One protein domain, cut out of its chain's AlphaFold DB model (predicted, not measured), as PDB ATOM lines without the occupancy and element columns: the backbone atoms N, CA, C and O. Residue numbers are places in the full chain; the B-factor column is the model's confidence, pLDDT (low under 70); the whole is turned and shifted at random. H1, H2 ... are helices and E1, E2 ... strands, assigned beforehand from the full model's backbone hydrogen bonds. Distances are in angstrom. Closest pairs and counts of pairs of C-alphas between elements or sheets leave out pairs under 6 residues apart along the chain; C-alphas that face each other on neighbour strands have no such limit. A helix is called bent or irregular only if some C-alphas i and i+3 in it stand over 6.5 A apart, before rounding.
ATOM      1  N   THR A   2     136.276 118.724 136.515       92.81
ATOM      2  CA  THR A   2     136.473 119.446 137.786       92.81
ATOM      3  C   THR A   2     136.291 120.965 137.703       92.81
ATOM      4  O   THR A   2     135.580 121.534 138.526       92.81
ATOM      5  N   ILE A   3     136.881 121.638 136.708       94.25
ATOM      6  CA  ILE A   3     136.720 123.094 136.568       94.25
ATOM      7  C   ILE A   3     135.280 123.495 136.241       94.25
ATOM      8  O   ILE A   3     134.783 124.461 136.804       94.25
ATOM      9  N   PHE A   4     134.584 122.715 135.408       95.31
ATOM     10  CA  PHE A   4     133.199 122.987 135.037       95.31
ATOM     11  C   PHE A   4     132.283 122.912 136.259       95.31
ATOM     12  O   PHE A   4     131.494 123.825 136.476       95.31
ATOM     13  N   ARG A   5     132.472 121.897 137.118       93.44
ATOM     14  CA  ARG A   5     131.821 121.816 138.436       93.44
ATOM     15  C   ARG A   5     132.132 123.051 139.286       93.44
ATOM     16  O   ARG A   5     131.223 123.645 139.855       93.44
ATOM     17  N   ASN A   6     133.397 123.459 139.371       92.62
ATOM     18  CA  ASN A   6     133.785 124.611 140.193       92.62
ATOM     19  C   ASN A   6     133.188 125.930 139.682       92.62
ATOM     20  O   ASN A   6     132.891 126.808 140.481       92.62
ATOM     21  N   MET A   7     132.953 126.063 138.375       93.88
ATOM     22  CA  MET A   7     132.214 127.197 137.817       93.88
ATOM     23  C   MET A   7     130.726 127.178 138.198       93.88
ATOM     24  O   MET A   7     130.074 128.190 138.023       93.88
ATOM     25  N   GLN A   8     130.170 126.071 138.709       90.38
ATOM     26  CA  GLN A   8     128.772 126.014 139.169       90.38
ATOM     27  C   GLN A   8     128.620 126.167 140.688       90.38
ATOM     28  O   GLN A   8     127.615 126.718 141.149       90.38
ATOM     29  N   TYR A   9     129.587 125.672 141.470       88.31
ATOM     30  CA  TYR A   9     129.485 125.597 142.939       88.31
ATOM     31  C   TYR A   9     130.642 126.262 143.693       88.31
ATOM     32  O   TYR A   9     130.656 126.242 144.920       88.31
ATOM     33  N   GLY A  10     131.618 126.835 142.991       88.06
ATOM     34  CA  GLY A  10     132.839 127.351 143.601       88.06
ATOM     35  C   GLY A  10     133.827 126.241 143.968       88.06
ATOM     36  O   GLY A  10     133.681 125.076 143.579       88.06
ATOM     37  N   ARG A  11     134.883 126.607 144.698       83.56
ATOM     38  CA  ARG A  11     135.917 125.669 145.164       83.56
ATOM     39  C   ARG A  11     136.508 126.103 146.502       83.56
ATOM     40  O   ARG A  11     136.885 127.255 146.667       83.56
ATOM     41  N   HIS A  12     136.695 125.160 147.422       74.38
ATOM     42  CA  HIS A  12     137.528 125.377 148.608       74.38
ATOM     43  C   HIS A  12     139.018 125.278 148.243       74.38
ATOM     44  O   HIS A  12     139.413 124.373 147.499       74.38
ATOM     45  N   PHE A  13     139.847 126.198 148.746       61.16
ATOM     46  CA  PHE A  13     141.271 126.270 148.398       61.16
ATOM     47  C   PHE A  13     142.172 126.198 149.643       61.16
ATOM     48  O   PHE A  13     142.239 127.133 150.439       61.16
ATOM     49  N   GLY A  14     142.922 125.098 149.775       61.47
ATOM     50  CA  GLY A  14     143.956 124.922 150.803       61.47
ATOM     51  C   GLY A  14     143.435 124.978 152.247       61.47
ATOM     52  O   GLY A  14     142.356 124.479 152.547       61.47
ATOM     53  N   LEU A  15     144.225 125.594 153.137       50.34
ATOM     54  CA  LEU A  15     143.883 125.838 154.551       50.34
ATOM     55  C   LEU A  15     142.864 126.975 154.742       50.34
ATOM     56  O   LEU A  15     142.428 127.232 155.863       50.34
ATOM     57  N   ASN A  16     142.506 127.684 153.668       46.75
ATOM     58  CA  ASN A  16     141.526 128.752 153.723       46.75
ATOM     59  C   ASN A  16     140.139 128.128 153.533       46.75
ATOM     60  O   ASN A  16     139.772 127.681 152.448       46.75
ATOM     61  N   THR A  17     139.362 128.079 154.612       50.19
ATOM     62  CA  THR A  17     137.991 127.545 154.606       50.19
ATOM     63  C   THR A  17     137.032 128.399 153.773       50.19
ATOM     64  O   THR A  17     135.892 127.996 153.543       50.19
ATOM     65  N   THR A  18     137.478 129.570 153.310       55.44
ATOM     66  CA  THR A  18     136.697 130.465 152.460       55.44
ATOM     67  C   THR A  18     136.591 129.883 151.051       55.44
ATOM     68  O   THR A  18     137.589 129.694 150.357       55.44
ATOM     69  N   LEU A  19     135.362 129.568 150.642       70.94
ATOM     70  CA  LEU A  19     135.021 129.134 149.292       70.94
ATOM     71  C   LEU A  19     135.423 130.237 148.299       70.94
ATOM     72  O   LEU A  19     134.957 131.369 148.419       70.94
ATOM     73  N   LEU A  20     136.268 129.920 147.314       83.94
ATOM     74  CA  LEU A  20     136.359 130.749 146.120       83.94
ATOM     75  C   LEU A  20     135.016 130.625 145.406       83.94
ATOM     76  O   LEU A  20     134.649 129.531 144.967       83.94
ATOM     77  N   ASP A  21     134.287 131.734 145.351       88.81
ATOM     78  CA  ASP A  21     132.925 131.751 144.839       88.81
ATOM     79  C   ASP A  21     132.851 131.299 143.371       88.81
ATOM     80  O   ASP A  21     133.799 131.461 142.593       88.81
ATOM     81  N   GLN A  22     131.711 130.725 142.993       90.94
ATOM     82  CA  GLN A  22     131.475 130.233 141.638       90.94
ATOM     83  C   GLN A  22     131.649 131.344 140.591       90.94
ATOM     84  O   GLN A  22     132.262 131.097 139.550       90.94
ATOM     85  N   GLU A  23     131.213 132.580 140.894       91.38
ATOM     86  CA  GLU A  23     131.360 133.706 139.967       91.38
ATOM     87  C   GLU A  23     132.834 134.034 139.740       91.38
ATOM     88  O   GLU A  23     133.251 134.258 138.604       91.38
ATOM     89  N   ALA A  24     133.646 133.989 140.802       91.88
ATOM     90  CA  ALA A  24     135.080 134.219 140.704       91.88
ATOM     91  C   ALA A  24     135.741 133.171 139.797       91.88
ATOM     92  O   ALA A  24     136.445 133.539 138.854       91.88
ATOM     93  N   VAL A  25     135.452 131.880 140.003       94.06
ATOM     94  CA  VAL A  25     135.987 130.803 139.147       94.06
ATOM     95  C   VAL A  25     135.541 130.981 137.689       94.06
ATOM     96  O   VAL A  25     136.354 130.824 136.773       94.06
ATOM     97  N   ALA A  26     134.271 131.324 137.463       95.50
ATOM     98  CA  ALA A  26     133.706 131.513 136.127       95.50
ATOM     99  C   ALA A  26     134.174 132.808 135.427       95.50
ATOM    100  O   ALA A  26     134.066 132.920 134.204       95.50
ATOM    101  N   SER A  27     134.725 133.762 136.178       95.44
ATOM    102  CA  SER A  27     135.303 135.015 135.668       95.44
ATOM    103  C   SER A  27     136.763 134.901 135.223       95.44
ATOM    104  O   SER A  27     137.315 135.857 134.679       95.44
ATOM    105  N   PHE A  28     137.417 133.760 135.454       96.19
ATOM    106  CA  PHE A  28     138.791 133.552 135.011       96.19
ATOM    107  C   PHE A  28     138.830 132.997 133.583       96.19
ATOM    108  O   PHE A  28     138.301 131.909 133.346       96.19
ATOM    109  N   PRO A  29     139.539 133.652 132.641       97.19
ATOM    110  CA  PRO A  29     139.698 133.142 131.281       97.19
ATOM    111  C   PRO A  29     140.262 131.720 131.236       97.19
ATOM    112  O   PRO A  29     139.783 130.883 130.477       97.19
ATOM    113  N   ALA A  30     141.238 131.420 132.102       96.25
ATOM    114  CA  ALA A  30     141.887 130.114 132.177       96.25
ATOM    115  C   ALA A  30     140.894 128.963 132.412       96.25
ATOM    116  O   ALA A  30     141.096 127.876 131.872       96.25
ATOM    117  N   SER A  31     139.797 129.206 133.141       96.94
ATOM    118  CA  SER A  31     138.771 128.195 133.410       96.94
ATOM    119  C   SER A  31     138.159 127.630 132.126       96.94
ATOM    120  O   SER A  31     137.871 126.438 132.066       96.94
ATOM    121  N   TYR A  32     138.019 128.452 131.080       97.56
ATOM    122  CA  TYR A  32     137.430 128.050 129.799       97.56
ATOM    123  C   TYR A  32     138.368 127.163 128.966       97.56
ATOM    124  O   TYR A  32     137.909 126.264 128.260       97.56
ATOM    125  N   PHE A  33     139.685 127.362 129.079       96.00
ATOM    126  CA  PHE A  33     140.689 126.566 128.359       96.00
ATOM    127  C   PHE A  33     140.838 125.148 128.915       96.00
ATOM    128  O   PHE A  33     141.221 124.248 128.176       96.00
ATOM    129  N   VAL A  34     140.502 124.939 130.190       94.75
ATOM    130  CA  VAL A  34     140.536 123.619 130.840       94.75
ATOM    131  C   VAL A  34     139.153 122.963 130.948       94.75
ATOM    132  O   VAL A  34     139.001 121.922 131.598       94.75
ATOM    133  N   LEU A  35     138.122 123.553 130.327       96.00
ATOM    134  CA  LEU A  35     136.828 122.887 130.179       96.00
ATOM    135  C   LEU A  35     136.993 121.587 129.378       96.00
ATOM    136  O   LEU A  35     137.810 121.542 128.455       96.00
ATOM    137  N   PRO A  36     136.197 120.547 129.684       93.88
ATOM    138  CA  PRO A  36     136.220 119.312 128.911       93.88
ATOM    139  C   PRO A  36     136.031 119.573 127.412       93.88
ATOM    140  O   PRO A  36     135.235 120.429 127.029       93.88
ATOM    141  N   ALA A  37     136.768 118.840 126.579       89.56
ATOM    142  CA  ALA A  37     136.729 118.945 125.125       89.56
ATOM    143  C   ALA A  37     136.792 117.561 124.467       89.56
ATOM    144  O   ALA A  37     137.152 116.581 125.123       89.56
ATOM    145  N   ALA A  38     136.444 117.498 123.177       84.19
ATOM    146  CA  ALA A  38     136.355 116.258 122.404       84.19
ATOM    147  C   ALA A  38     135.552 115.182 123.164       84.19
ATOM    148  O   ALA A  38     134.444 115.452 123.623       84.19
ATOM    149  N   GLU A  39     136.118 113.990 123.357       84.19
ATOM    150  CA  GLU A  39     135.476 112.887 124.086       84.19
ATOM    151  C   GLU A  39     135.222 113.182 125.576       84.19
ATOM    152  O   GLU A  39     134.444 112.479 126.220       84.19
ATOM    153  N   GLY A  40     135.852 114.218 126.137       87.44
ATOM    154  CA  GLY A  40     135.600 114.684 127.499       87.44
ATOM    155  C   GLY A  40     134.380 115.600 127.638       87.44
ATOM    156  O   GLY A  40     133.876 115.743 128.754       87.44
ATOM    157  N   ASP A  41     133.892 116.222 126.555       93.62
ATOM    158  CA  ASP A  41     132.643 117.004 126.566       93.62
ATOM    159  C   ASP A  41     131.445 116.047 126.579       93.62
ATOM    160  O   ASP A  41     130.821 115.761 125.554       93.62
ATOM    161  N   LEU A  42     131.187 115.504 127.766       94.75
ATOM    162  CA  LEU A  42     130.195 114.478 128.024       94.75
ATOM    163  C   LEU A  42     129.419 114.815 129.296       94.75
ATOM    164  O   LEU A  42     130.000 114.960 130.374       94.75
ATOM    165  N   LEU A  43     128.097 114.861 129.173       95.12
ATOM    166  CA  LEU A  43     127.147 114.892 130.281       95.12
ATOM    167  C   LEU A  43     126.237 113.664 130.211       95.12
ATOM    168  O   LEU A  43     126.138 113.014 129.172       95.12
ATOM    169  N   LEU A  44     125.545 113.361 131.302       94.00
ATOM    170  CA  LEU A  44     124.507 112.333 131.351       94.00
ATOM    171  C   LEU A  44     123.123 112.981 131.425       94.00
ATOM    172  O   LEU A  44     122.962 114.009 132.072       94.00
ATOM    173  N   THR A  45     122.101 112.393 130.815       90.94
ATOM    174  CA  THR A  45     120.706 112.773 131.088       90.94
ATOM    175  C   THR A  45     120.268 112.247 132.463       90.94
ATOM    176  O   THR A  45     120.931 111.374 133.030       90.94
ATOM    177  N   PRO A  46     119.093 112.646 132.985       88.06
ATOM    178  CA  PRO A  46     118.526 112.030 134.189       88.06
ATOM    179  C   PRO A  46     118.244 110.523 134.049       88.06
ATOM    180  O   PRO A  46     117.995 109.844 135.039       88.06
ATOM    181  N   ARG A  47     118.273 109.979 132.825       88.88
ATOM    182  CA  ARG A  47     118.184 108.535 132.552       88.88
ATOM    183  C   ARG A  47     119.553 107.862 132.427       88.88
ATOM    184  O   ARG A  47     119.611 106.694 132.067       88.88
ATOM    185  N   LEU A  48     120.631 108.585 132.736       90.56
ATOM    186  CA  LEU A  48     122.026 108.157 132.601       90.56
ATOM    187  C   LEU A  48     122.450 107.882 131.152       90.56
ATOM    188  O   LEU A  48     123.394 107.138 130.901       90.56
ATOM    189  N   GLU A  49     121.772 108.503 130.187       93.31
ATOM    190  CA  GLU A  49     122.147 108.407 128.776       93.31
ATOM    191  C   GLU A  49     123.188 109.486 128.439       93.31
ATOM    192  O   GLU A  49     123.031 110.631 128.870       93.31
ATOM    193  N   PRO A  50     124.243 109.171 127.673       94.38
ATOM    194  CA  PRO A  50     125.287 110.132 127.347       94.38
ATOM    195  C   PRO A  50     124.796 111.216 126.378       94.38
ATOM    196  O   PRO A  50     124.161 110.926 125.364       94.38
ATOM    197  N   VAL A  51     125.174 112.466 126.643       93.81
ATOM    198  CA  VAL A  51     124.989 113.618 125.754       93.81
ATOM    199  C   VAL A  51     126.334 114.305 125.559       93.81
ATOM    200  O   VAL A  51     126.956 114.753 126.521       93.81
ATOM    201  N   LYS A  52     126.792 114.377 124.307       94.56
ATOM    202  CA  LYS A  52     128.108 114.918 123.955       94.56
ATOM    203  C   LYS A  52     128.025 116.340 123.404       94.56
ATOM    204  O   LYS A  52     127.044 116.702 122.754       94.56
ATOM    205  N   GLY A  53     129.097 117.105 123.596       92.75
ATOM    206  CA  GLY A  53     129.326 118.368 122.891       92.75
ATOM    207  C   GLY A  53     128.480 119.541 123.385       92.75
ATOM    208  O   GLY A  53     128.237 120.474 122.617       92.75
ATOM    209  N   LEU A  54     127.968 119.492 124.619       94.38
ATOM    210  CA  LEU A  54     127.136 120.571 125.153       94.38
ATOM    211  C   LEU A  54     127.956 121.656 125.841       94.38
ATOM    212  O   LEU A  54     127.590 122.832 125.743       94.38
ATOM    213  N   ILE A  55     129.021 121.270 126.545       95.69
ATOM    214  CA  ILE A  55     129.741 122.130 127.488       95.69
ATOM    215  C   ILE A  55     130.456 123.256 126.759       95.69
ATOM    216  O   ILE A  55     130.584 124.339 127.312       95.69
ATOM    217  N   ARG A  56     130.900 123.064 125.518       93.75
ATOM    218  CA  ARG A  56     131.660 124.110 124.812       93.75
ATOM    219  C   ARG A  56     130.803 125.086 124.003       93.75
ATOM    220  O   ARG A  56     131.302 126.078 123.492       93.75
ATOM    221  N   GLN A  57     129.489 124.871 123.930       94.75
ATOM    222  CA  GLN A  57     128.603 125.708 123.117       94.75
ATOM    223  C   GLN A  57     127.960 126.833 123.939       94.75
ATOM    224  O   GLN A  57     127.106 126.577 124.792       94.75
ATOM    225  N   ALA A  58     128.265 128.093 123.614       95.31
ATOM    226  CA  ALA A  58     127.756 129.269 124.334       95.31
ATOM    227  C   ALA A  58     126.218 129.326 124.454       95.31
ATOM    228  O   ALA A  58     125.678 129.710 125.493       95.31
ATOM    229  N   ARG A  59     125.487 128.861 123.429       94.44
ATOM    230  CA  ARG A  59     124.014 128.769 123.473       94.44
ATOM    231  C   ARG A  59     123.500 127.921 124.642       94.44
ATOM    232  O   ARG A  59     122.475 128.260 125.227       94.44
ATOM    233  N   ASN A  60     124.219 126.856 125.006       93.56
ATOM    234  CA  ASN A  60     123.825 125.964 126.092       93.56
ATOM    235  C   ASN A  60     124.091 126.620 127.448       93.56
ATOM    236  O   ASN A  60     123.242 126.545 128.326       93.56
ATOM    237  N   TRP A  61     125.190 127.364 127.594       93.75
ATOM    238  CA  TRP A  61     125.452 128.146 128.809       93.75
ATOM    239  C   TRP A  61     124.327 129.132 129.103       93.75
ATOM    240  O   TRP A  61     123.892 129.244 130.248       93.75
ATOM    241  N   ARG A  62     123.818 129.804 128.063       91.19
ATOM    242  CA  ARG A  62     122.676 130.715 128.190       91.19
ATOM    243  C   ARG A  62     121.378 129.977 128.507       91.19
ATOM    244  O   ARG A  62     120.627 130.428 129.361       91.19
ATOM    245  N   MET A  63     121.125 128.852 127.838       88.50
ATOM    246  CA  MET A  63     119.916 128.044 128.040       88.50
ATOM    247  C   MET A  63     119.829 127.458 129.454       88.50
ATOM    248  O   MET A  63     118.761 127.485 130.059       88.50
ATOM    249  N   TYR A  64     120.942 126.939 129.972       89.06
ATOM    250  CA  TYR A  64     120.995 126.235 131.252       89.06
ATOM    251  C   TYR A  64     121.482 127.105 132.422       89.06
ATOM    252  O   TYR A  64     121.519 126.626 133.557       89.06
ATOM    253  N   GLY A  65     121.845 128.366 132.163       90.06
ATOM    254  CA  GLY A  65     122.301 129.309 133.185       90.06
ATOM    255  C   GLY A  65     123.578 128.849 133.885       90.06
ATOM    256  O   GLY A  65     123.618 128.781 135.110       90.06
ATOM    257  N   TRP A  66     124.605 128.478 133.122       92.81
ATOM    258  CA  TRP A  66     125.871 127.990 133.679       92.81
ATOM    259  C   TRP A  66     126.848 129.123 134.006       92.81
ATOM    260  O   TRP A  66     126.899 130.140 133.310       92.81
ATOM    261  N   GLY A  67     127.673 128.926 135.039       93.38
ATOM    262  CA  GLY A  67     128.740 129.855 135.419       93.38
ATOM    263  C   GLY A  67     128.226 131.252 135.749       93.38
ATOM    264  O   GLY A  67     127.313 131.418 136.550       93.38
ATOM    265  N   LEU A  68     128.763 132.272 135.072       93.75
ATOM    266  CA  LEU A  68     128.338 133.666 135.265       93.75
ATOM    267  C   LEU A  68     126.852 133.904 134.942       93.75
ATOM    268  O   LEU A  68     126.285 134.903 135.380       93.75
ATOM    269  N   LEU A  69     126.221 133.006 134.181       92.38
ATOM    270  CA  LEU A  69     124.803 133.075 133.815       92.38
ATOM    271  C   LEU A  69     123.893 132.349 134.809       92.38
ATOM    272  O   LEU A  69     122.677 132.272 134.593       92.38
ATOM    273  N   LYS A  70     124.455 131.828 135.900       85.88
ATOM    274  CA  LYS A  70     123.670 131.331 137.022       85.88
ATOM    275  C   LYS A  70     122.807 132.469 137.556       85.88
ATOM    276  O   LYS A  70     123.256 133.604 137.664       85.88
ATOM    277  N   GLU A  71     121.533 132.169 137.803       75.69
ATOM    278  CA  GLU A  71     120.537 133.152 138.252       75.69
ATOM    279  C   GLU A  71     120.336 134.337 137.289       75.69
ATOM    280  O   GLU A  71     119.887 135.401 137.703       75.69
ATOM    281  N   ALA A  72     120.559 134.151 135.980       70.81
ATOM    282  CA  ALA A  72     120.391 135.209 134.975       70.81
ATOM    283  C   ALA A  72     119.036 135.949 135.020       70.81
ATOM    284  O   ALA A  72     118.955 137.094 134.592       70.81
ATOM    285  N   ARG A  73     117.978 135.328 135.564       65.69
ATOM    286  CA  ARG A  73     116.660 135.960 135.766       65.69
ATOM    287  C   ARG A  73     116.649 137.056 136.842       65.69
ATOM    288  O   ARG A  73     115.714 137.846 136.869       65.69
ATOM    289  N   GLN A  74     117.638 137.068 137.734       76.19
ATOM    290  CA  GLN A  74     117.808 138.065 138.795       76.19
ATOM    291  C   GLN A  74     118.771 139.190 138.387       76.19
ATOM    292  O   GLN A  74     118.827 140.226 139.046       76.19
ATOM    293  N   LEU A  75     119.526 138.998 137.302       78.50
ATOM    294  CA  LEU A  75     120.413 140.017 136.756       78.50
ATOM    295  C   LEU A  75     119.603 141.079 136.006       78.50
ATOM    296  O   LEU A  75     118.570 140.785 135.401       78.50
ATOM    297  N   SER A  76     120.103 142.316 135.987       81.50
ATOM    298  CA  SER A  76     119.621 143.298 135.012       81.50
ATOM    299  C   SER A  76     119.895 142.795 133.589       81.50
ATOM    300  O   SER A  76     120.856 142.052 133.368       81.50
ATOM    301  N   SER A  77     119.074 143.214 132.618       83.56
ATOM    302  CA  SER A  77     119.257 142.859 131.200       83.56
ATOM    303  C   SER A  77     120.691 143.112 130.737       83.56
ATOM    304  O   SER A  77     121.332 142.226 130.178       83.56
ATOM    305  N   ASP A  78     121.218 144.289 131.073       89.44
ATOM    306  CA  ASP A  78     122.528 144.751 130.622       89.44
ATOM    307  C   ASP A  78     123.659 143.899 131.207       89.44
ATOM    308  O   ASP A  78     124.586 143.513 130.494       89.44
ATOM    309  N   LEU A  79     123.576 143.552 132.497       88.94
ATOM    310  CA  LEU A  79     124.577 142.708 133.147       88.94
ATOM    311  C   LEU A  79     124.507 141.262 132.635       88.94
ATOM    312  O   LEU A  79     125.546 140.634 132.415       88.94
ATOM    313  N   GLY A  80     123.296 140.741 132.414       91.44
ATOM    314  CA  GLY A  80     123.084 139.421 131.825       91.44
ATOM    315  C   GLY A  80     123.688 139.309 130.424       91.44
ATOM    316  O   GLY A  80     124.400 138.344 130.134       91.44
ATOM    317  N   ASP A  81     123.482 140.320 129.579       92.12
ATOM    318  CA  ASP A  81     124.045 140.360 128.228       92.12
ATOM    319  C   ASP A  81     125.572 140.511 128.230       92.12
ATOM    320  O   ASP A  81     126.252 139.819 127.469       92.12
ATOM    321  N   GLN A  82     126.137 141.330 129.125       94.69
ATOM    322  CA  GLN A  82     127.593 141.446 129.282       94.69
ATOM    323  C   GLN A  82     128.238 140.121 129.699       94.69
ATOM    324  O   GLN A  82     129.236 139.702 129.108       94.69
ATOM    325  N   ARG A  83     127.661 139.424 130.687       95.50
ATOM    326  CA  ARG A  83     128.153 138.111 131.133       95.50
ATOM    327  C   ARG A  83     128.005 137.049 130.040       95.50
ATOM    328  O   ARG A  83     128.890 136.203 129.891       95.50
ATOM    329  N   ALA A  84     126.937 137.109 129.241       95.62
ATOM    330  CA  ALA A  84     126.744 136.203 128.111       95.62
ATOM    331  C   ALA A  84     127.790 136.444 127.013       95.62
ATOM    332  O   ALA A  84     128.402 135.488 126.544       95.62
ATOM    333  N   ALA A  85     128.045 137.707 126.661       97.06
ATOM    334  CA  ALA A  85     129.075 138.080 125.694       97.06
ATOM    335  C   ALA A  85     130.485 137.689 126.169       97.06
ATOM    336  O   ALA A  85     131.278 137.167 125.389       97.06
ATOM    337  N   TYR A  86     130.785 137.881 127.458       97.88
ATOM    338  CA  TYR A  86     132.039 137.429 128.063       97.88
ATOM    339  C   TYR A  86     132.207 135.905 127.952       97.88
ATOM    340  O   TYR A  86     133.257 135.422 127.528       97.88
ATOM    341  N   THR A  87     131.162 135.151 128.303       97.69
ATOM    342  CA  THR A  87     131.152 133.679 128.250       97.69
ATOM    343  C   THR A  87     131.370 133.182 126.819       97.69
ATOM    344  O   THR A  87     132.229 132.335 126.583       97.69
ATOM    345  N   ASP A  88     130.643 133.746 125.852       98.12
ATOM    346  CA  ASP A  88     130.770 133.411 124.429       98.12
ATOM    347  C   ASP A  88     132.175 133.707 123.883       98.12
ATOM    348  O   ASP A  88     132.785 132.869 123.210       98.12
ATOM    349  N   HIS A  89     132.733 134.867 124.247       98.25
ATOM    350  CA  HIS A  89     134.083 135.253 123.853       98.25
ATOM    351  C   HIS A  89     135.121 134.214 124.293       98.25
ATOM    352  O   HIS A  89     135.903 133.743 123.463       98.25
ATOM    353  N   TRP A  90     135.130 133.831 125.573       98.38
ATOM    354  CA  TRP A  90     136.146 132.915 126.096       98.38
ATOM    355  C   TRP A  90     135.935 131.461 125.689       98.38
ATOM    356  O   TRP A  90     136.930 130.780 125.439       98.38
ATOM    357  N   LEU A  91     134.691 131.001 125.527       97.69
ATOM    358  CA  LEU A  91     134.421 129.699 124.905       97.69
ATOM    359  C   LEU A  91     134.979 129.653 123.478       97.69
ATOM    360  O   LEU A  91     135.718 128.731 123.142       97.69
ATOM    361  N   THR A  92     134.746 130.703 122.684       97.38
ATOM    362  CA  THR A  92     135.271 130.805 121.314       97.38
ATOM    363  C   THR A  92     136.803 130.814 121.274       97.38
ATOM    364  O   THR A  92     137.405 130.162 120.417       97.38
ATOM    365  N   GLN A  93     137.467 131.551 122.174       97.38
ATOM    366  CA  GLN A  93     138.936 131.543 122.240       97.38
ATOM    367  C   GLN A  93     139.473 130.173 122.659       97.38
ATOM    368  O   GLN A  93     140.447 129.691 122.075       97.38
ATOM    369  N   ALA A  94     138.832 129.537 123.640       96.62
ATOM    370  CA  ALA A  94     139.221 128.220 124.108       96.62
ATOM    371  C   ALA A  94     139.034 127.154 123.017       96.62
ATOM    372  O   ALA A  94     139.917 126.320 122.856       96.62
ATOM    373  N   ASP A  95     137.947 127.200 122.239       93.44
ATOM    374  CA  ASP A  95     137.711 126.274 121.118       93.44
ATOM    375  C   ASP A  95     138.830 126.370 120.088       93.44
ATOM    376  O   ASP A  95     139.483 125.378 119.782       93.44
ATOM    377  N   ARG A  96     139.157 127.591 119.655       93.44
ATOM    378  CA  ARG A  96     140.259 127.821 118.707       93.44
ATOM    379  C   ARG A  96     141.602 127.322 119.231       93.44
ATOM    380  O   ARG A  96     142.442 126.894 118.443       93.44
ATOM    381  N   PHE A  97     141.842 127.441 120.535       92.44
ATOM    382  CA  PHE A  97     143.060 126.931 121.153       92.44
ATOM    383  C   PHE A  97     143.084 125.403 121.168       92.44
ATOM    384  O   PHE A  97     144.079 124.819 120.746       92.44
ATOM    385  N   ILE A  98     141.999 124.763 121.604       89.19
ATOM    386  CA  ILE A  98     141.907 123.304 121.670       89.19
ATOM    387  C   ILE A  98     141.967 122.683 120.274       89.19
ATOM    388  O   ILE A  98     142.702 121.720 120.089       89.19
ATOM    389  N   ASP A  99     141.301 123.265 119.277       88.25
ATOM    390  CA  ASP A  99     141.376 122.798 117.888       88.25
ATOM    391  C   ASP A  99     142.823 122.788 117.379       88.25
ATOM    392  O   ASP A  99     143.254 121.850 116.712       88.25
ATOM    393  N   ARG A 100     143.613 123.807 117.741       87.69
ATOM    394  CA  ARG A 100     145.045 123.864 117.408       87.69
ATOM    395  C   ARG A 100     145.874 122.867 118.206       87.69
ATOM    396  O   ARG A 100     146.827 122.319 117.664       87.69
ATOM    397  N   LEU A 101     145.535 122.654 119.477       84.94
ATOM    398  CA  LEU A 101     146.211 121.687 120.337       84.94
ATOM    399  C   LEU A 101     145.987 120.255 119.835       84.94
ATOM    400  O   LEU A 101     146.917 119.462 119.829       84.94
ATOM    401  N   LEU A 102     144.776 119.924 119.384       79.62
ATOM    402  CA  LEU A 102     144.410 118.579 118.929       79.62
ATOM    403  C   LEU A 102     144.789 118.294 117.469       79.62
ATOM    404  O   LEU A 102     144.836 117.130 117.077       79.62
ATOM    405  N   ALA A 103     145.092 119.323 116.676       76.56
ATOM    406  CA  ALA A 103     145.546 119.195 115.294       76.56
ATOM    407  C   ALA A 103     146.949 119.805 115.096       76.56
ATOM    408  O   ALA A 103     147.097 120.778 114.345       76.56
ATOM    409  N   PRO A 104     148.002 119.279 115.758       69.06
ATOM    410  CA  PRO A 104     149.351 119.769 115.530       69.06
ATOM    411  C   PRO A 104     149.763 119.507 114.075       69.06
ATOM    412  O   PRO A 104     149.349 118.535 113.440       69.06
ATOM    413  N   GLY A 129     129.186 114.901 134.547       93.25
ATOM    414  CA  GLY A 129     128.094 115.358 135.400       93.25
ATOM    415  C   GLY A 129     126.762 115.018 134.753       93.25
ATOM    416  O   GLY A 129     126.697 114.714 133.561       93.25
ATOM    417  N   VAL A 130     125.687 115.095 135.520       93.00
ATOM    418  CA  VAL A 130     124.346 114.880 134.988       93.00
ATOM    419  C   VAL A 130     123.712 116.228 134.677       93.00
ATOM    420  O   VAL A 130     123.701 117.142 135.501       93.00
ATOM    421  N   LEU A 131     123.191 116.342 133.464       91.06
ATOM    422  CA  LEU A 131     122.347 117.424 133.000       91.06
ATOM    423  C   LEU A 131     120.961 117.280 133.630       91.06
ATOM    424  O   LEU A 131     120.248 116.304 133.382       91.06
ATOM    425  N   GLY A 132     120.576 118.260 134.437       82.75
ATOM    426  CA  GLY A 132     119.208 118.386 134.921       82.75
ATOM    427  C   GLY A 132     118.306 119.127 133.939       82.75
ATOM    428  O   GLY A 132     118.646 119.362 132.779       82.75
ATOM    429  N   GLY A 133     117.119 119.501 134.412       70.81
ATOM    430  CA  GLY A 133     116.213 120.346 133.639       70.81
ATOM    431  C   GLY A 133     116.683 121.807 133.622       70.81
ATOM    432  O   GLY A 133     117.347 122.249 134.557       70.81
ATOM    433  N   PRO A 134     116.299 122.604 132.610       65.56
ATOM    434  CA  PRO A 134     116.565 124.044 132.593       65.56
ATOM    435  C   PRO A 134     115.676 124.825 133.576       65.56
ATOM    436  O   PRO A 134     115.711 126.052 133.576       65.56
ATOM    437  N   ASP A 135     114.836 124.146 134.365       67.44
ATOM    438  CA  ASP A 135     113.944 124.782 135.327       67.44
ATOM    439  C   ASP A 135     114.717 125.185 136.596       67.44
ATOM    440  O   ASP A 135     115.099 124.313 137.378       67.44
ATOM    441  N   PRO A 136     114.932 126.491 136.843       60.50
ATOM    442  CA  PRO A 136     115.647 126.957 138.026       60.50
ATOM    443  C   PRO A 136     114.862 126.760 139.332       60.50
ATOM    444  O   PRO A 136     115.443 126.930 140.399       60.50
ATOM    445  N   ALA A 137     113.565 126.429 139.276       60.91
ATOM    446  CA  ALA A 137     112.756 126.125 140.459       60.91
ATOM    447  C   ALA A 137     112.868 124.655 140.904       60.91
ATOM    448  O   ALA A 137     112.393 124.294 141.982       60.91
ATOM    449  N   SER A 138     113.486 123.801 140.085       67.50
ATOM    450  CA  SER A 138     113.711 122.400 140.416       67.50
ATOM    451  C   SER A 138     114.858 122.266 141.428       67.50
ATOM    452  O   SER A 138     115.938 122.812 141.188       67.50
ATOM    453  N   PRO A 139     114.698 121.481 142.516       62.88
ATOM    454  CA  PRO A 139     115.821 121.122 143.390       62.88
ATOM    455  C   PRO A 139     116.891 120.317 142.633       62.88
ATOM    456  O   PRO A 139     118.045 120.256 143.042       62.88
ATOM    457  N   CYS A 140     116.509 119.732 141.497       71.88
ATOM    458  CA  CYS A 140     117.402 119.137 140.519       71.88
ATOM    459  C   CYS A 140     117.782 120.210 139.508       71.88
ATOM    460  O   CYS A 140     117.142 120.331 138.458       71.88
ATOM    461  N   THR A 141     118.774 121.008 139.911       67.38
ATOM    462  CA  THR A 141     119.408 122.106 139.171       67.38
ATOM    463  C   THR A 141     119.800 121.712 137.750       67.38
ATOM    464  O   THR A 141     119.834 120.533 137.404       67.38
ATOM    465  N   SER A 142     120.180 122.688 136.920       77.69
ATOM    466  CA  SER A 142     120.577 122.422 135.531       77.69
ATOM    467  C   SER A 142     121.774 121.472 135.385       77.69
ATOM    468  O   SER A 142     121.917 120.843 134.341       77.69
ATOM    469  N   LEU A 143     122.598 121.308 136.425       88.44
ATOM    470  CA  LEU A 143     123.665 120.308 136.506       88.44
ATOM    471  C   LEU A 143     123.774 119.731 137.916       88.44
ATOM    472  O   LEU A 143     123.446 120.425 138.878       88.44
ATOM    473  N   PHE A 144     124.278 118.503 138.036       86.75
ATOM    474  CA  PHE A 144     124.680 117.902 139.307       86.75
ATOM    475  C   PHE A 144     125.854 116.925 139.158       86.75
ATOM    476  O   PHE A 144     125.990 116.235 138.147       86.75
ATOM    477  N   PHE A 145     126.723 116.895 140.174       88.38
ATOM    478  CA  PHE A 145     128.005 116.169 140.148       88.38
ATOM    479  C   PHE A 145     128.324 115.421 141.449       88.38
ATOM    480  O   PHE A 145     129.286 114.661 141.475       88.38
ATOM    481  N   ASP A 146     127.584 115.666 142.534       82.06
ATOM    482  CA  ASP A 146     127.898 115.140 143.864       82.06
ATOM    483  C   ASP A 146     126.832 114.174 144.387       82.06
ATOM    484  O   ASP A 146     125.671 114.176 143.972       82.06
ATOM    485  N   GLU A 147     127.245 113.355 145.349       81.62
ATOM    486  CA  GLU A 147     126.409 112.332 145.966       81.62
ATOM    487  C   GLU A 147     125.109 112.897 146.566       81.62
ATOM    488  O   GLU A 147     124.080 112.221 146.547       81.62
ATOM    489  N   HIS A 148     125.121 114.133 147.075       82.56
ATOM    490  CA  HIS A 148     123.934 114.751 147.661       82.56
ATOM    491  C   HIS A 148     122.849 114.993 146.604       82.56
ATOM    492  O   HIS A 148     121.691 114.601 146.797       82.56
ATOM    493  N   HIS A 149     123.221 115.562 145.458       84.19
ATOM    494  CA  HIS A 149     122.301 115.732 144.340       84.19
ATOM    495  C   HIS A 149     121.889 114.388 143.736       84.19
ATOM    496  O   HIS A 149     120.716 114.214 143.419       84.19
ATOM    497  N   PHE A 150     122.796 113.409 143.637       83.75
ATOM    498  CA  PHE A 150     122.431 112.058 143.190       83.75
ATOM    499  C   PHE A 150     121.370 111.431 144.101       83.75
ATOM    500  O   PHE A 150     120.341 110.980 143.608       83.75
ATOM    501  N   LYS A 151     121.536 111.489 145.426       84.56
ATOM    502  CA  LYS A 151     120.536 110.981 146.384       84.56
ATOM    503  C   LYS A 151     119.186 111.688 146.269       84.56
ATOM    504  O   LYS A 151     118.152 111.054 146.451       84.56
ATOM    505  N   THR A 152     119.196 112.983 145.974       85.00
ATOM    506  CA  THR A 152     117.976 113.801 145.917       85.00
ATOM    507  C   THR A 152     117.240 113.642 144.586       85.00
ATOM    508  O   THR A 152     116.021 113.497 144.559       85.00
ATOM    509  N   CYS A 153     117.981 113.638 143.479       84.44
ATOM    510  CA  CYS A 153     117.440 113.738 142.125       84.44
ATOM    511  C   CYS A 153     117.406 112.411 141.376       84.44
ATOM    512  O   CYS A 153     116.545 112.219 140.520       84.44
ATOM    513  N   LEU A 154     118.309 111.489 141.710       86.19
ATOM    514  CA  LEU A 154     118.419 110.154 141.125       86.19
ATOM    515  C   LEU A 154     118.636 109.096 142.225       86.19
ATOM    516  O   LEU A 154     119.639 108.386 142.201       86.19
ATOM    517  N   PRO A 155     117.702 108.923 143.182       83.69
ATOM    518  CA  PRO A 155     117.909 108.092 144.381       83.69
ATOM    519  C   PRO A 155     118.203 106.609 144.103       83.69
ATOM    520  O   PRO A 155     118.604 105.880 145.005       83.69
ATOM    521  N   LYS A 156     117.959 106.140 142.874       87.38
ATOM    522  CA  LYS A 156     118.221 104.761 142.434       87.38
ATOM    523  C   LYS A 156     119.519 104.611 141.633       87.38
ATOM    524  O   LYS A 156     119.866 103.486 141.285       87.38
ATOM    525  N   ALA A 157     120.175 105.712 141.278       86.38
ATOM    526  CA  ALA A 157     121.420 105.689 140.526       86.38
ATOM    527  C   ALA A 157     122.611 105.502 141.469       86.38
ATOM    528  O   ALA A 157     122.602 105.979 142.604       86.38
ATOM    529  N   ASP A 158     123.644 104.835 140.968       87.81
ATOM    530  CA  ASP A 158     124.936 104.778 141.638       87.81
ATOM    531  C   ASP A 158     125.603 106.168 141.580       87.81
ATOM    532  O   ASP A 158     125.827 106.679 140.476       87.81
ATOM    533  N   PRO A 159     125.927 106.807 142.721       82.31
ATOM    534  CA  PRO A 159     126.591 108.109 142.728       82.31
ATOM    535  C   PRO A 159     127.995 108.078 142.106       82.31
ATOM    536  O   PRO A 159     128.518 109.137 141.757       82.31
ATOM    537  N   THR A 160     128.611 106.903 141.922       89.44
ATOM    538  CA  THR A 160     129.928 106.797 141.274       89.44
ATOM    539  C   THR A 160     129.857 106.786 139.749       89.44
ATOM    540  O   THR A 160     130.903 106.788 139.107       89.44
ATOM    541  N   VAL A 161     128.663 106.818 139.141       90.50
ATOM    542  CA  VAL A 161     128.494 106.807 137.672       90.50
ATOM    543  C   VAL A 161     129.191 107.983 136.969       90.50
ATOM    544  O   VAL A 161     129.512 107.904 135.787       90.50
ATOM    545  N   GLY A 162     129.440 109.079 137.693       90.94
ATOM    546  CA  GLY A 162     130.162 110.250 137.192       90.94
ATOM    547  C   GLY A 162     131.690 110.165 137.295       90.94
ATOM    548  O   GLY A 162     132.370 111.111 136.883       90.94
TER     549      GLY A 162
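AT A GLANCE: This is residues 2 to 104 and 129 to 162 of the 220 residues of an uncharacterized protein of Nitrospirae bacterium (UniProt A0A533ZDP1). One long helix, H5, runs along one side of the body with the short helices H3 and H4 packed on it, and a small three-stranded sheet with H6 and H7 near it makes the opposite side. H1 lies nearest the middle, beside H2, and the hairpin of E1 and E2 sticks out as an arm with its residues 13 to 18. The printed part has 137 residues, with seven named helices and five named strands in the order H1 E1 E2 H2 H3 E3 E4 H4 H5 E5 H6 H7. The class is mixed, helices and strands; the larger sheet is mixed, in the order E4, E3, E5, and the pair E1 and E2 is antiparallel. The whole is compact, with a radius of gyration of the C-alphas of 15.2 A, and spans 41 by 39 by 35 A.

IN THESE COORDINATES: Find C-alpha 2 at (136.473, 119.446, 137.786); there H1 begins, residues 2 to 9, 10.6 A long. Next come E1, residues 11 to 13, E2, residues 16 to 20, H2, residues 22 to 26, and H3, residues 29 to 33. Read on to E3, residues 42 to 44, E4, residues 50 to 52, and H4, residues 58 to 64, 10.1 A long. At C-alpha 77, (119.257, 142.859, 131.200), H5 begins and runs 37.1 A to residue 102. After the cut come E5, residues 129 to 131, H6, residues 147 to 153, 9.9 A long, and H7, residues 159 to 162, ending at C-alpha (130.162, 110.250, 137.192).

HOW THE PARTS SIT: H1 touches H2, the closest C-alphas, of Met 7 and Ala 26, being 4.9 A apart. In the hairpin of E1 and E2, look for N 11 and O 20 at 2.9 A. H3 touches H5, at residues 90 to 98 of H5 alone; the C-alphas of Phe 33 and Ala 94 are closest, 4.8 A. In the hairpin of E3 and E4, antiparallel, N 51 and O 43 are 2.8 A apart. H4 touches H5, at residues 84 to 91 of H5 alone, at a steep tilt of 53 degrees, opposite ways; the closest C-alphas, of Ala 58 and Asp 88, are 5.1 A apart. E5 is parallel to E3, with N 131 and O 44 at 2.7 A. H6 and H7 only just touch, with 3 pairs of C-alphas within 8 A, the closest those of Glu 147 and Pro 159, 5.3 A. H7 only grazes the larger sheet, with residues 161 to 162, and is irregular, but only just: C-alphas 159 and 162 are 6.9 A apart. H1, H2, H4, H5 and H6 have every O i to N i+4 pair within hydrogen-bond range; H3 has 0 of 1, but 2 of 2 O i to N i+3 pairs, and H7 is too short for an O i to N i+4 pair.

THE WHOLE: The two C-alphas farthest apart, of Pro 104 and Ala 137, are 44.7 A apart. Residues 105 to 128 are not printed, and C-alphas 104 and 129 are 29.4 A apart across that cut. The links H4 to H5 and E5 to H6 are long. Look for pLDDT under 70 at residues 13 to 18, 73, 104, 134 to 139 and 141; the mean of the printed part is 86.6.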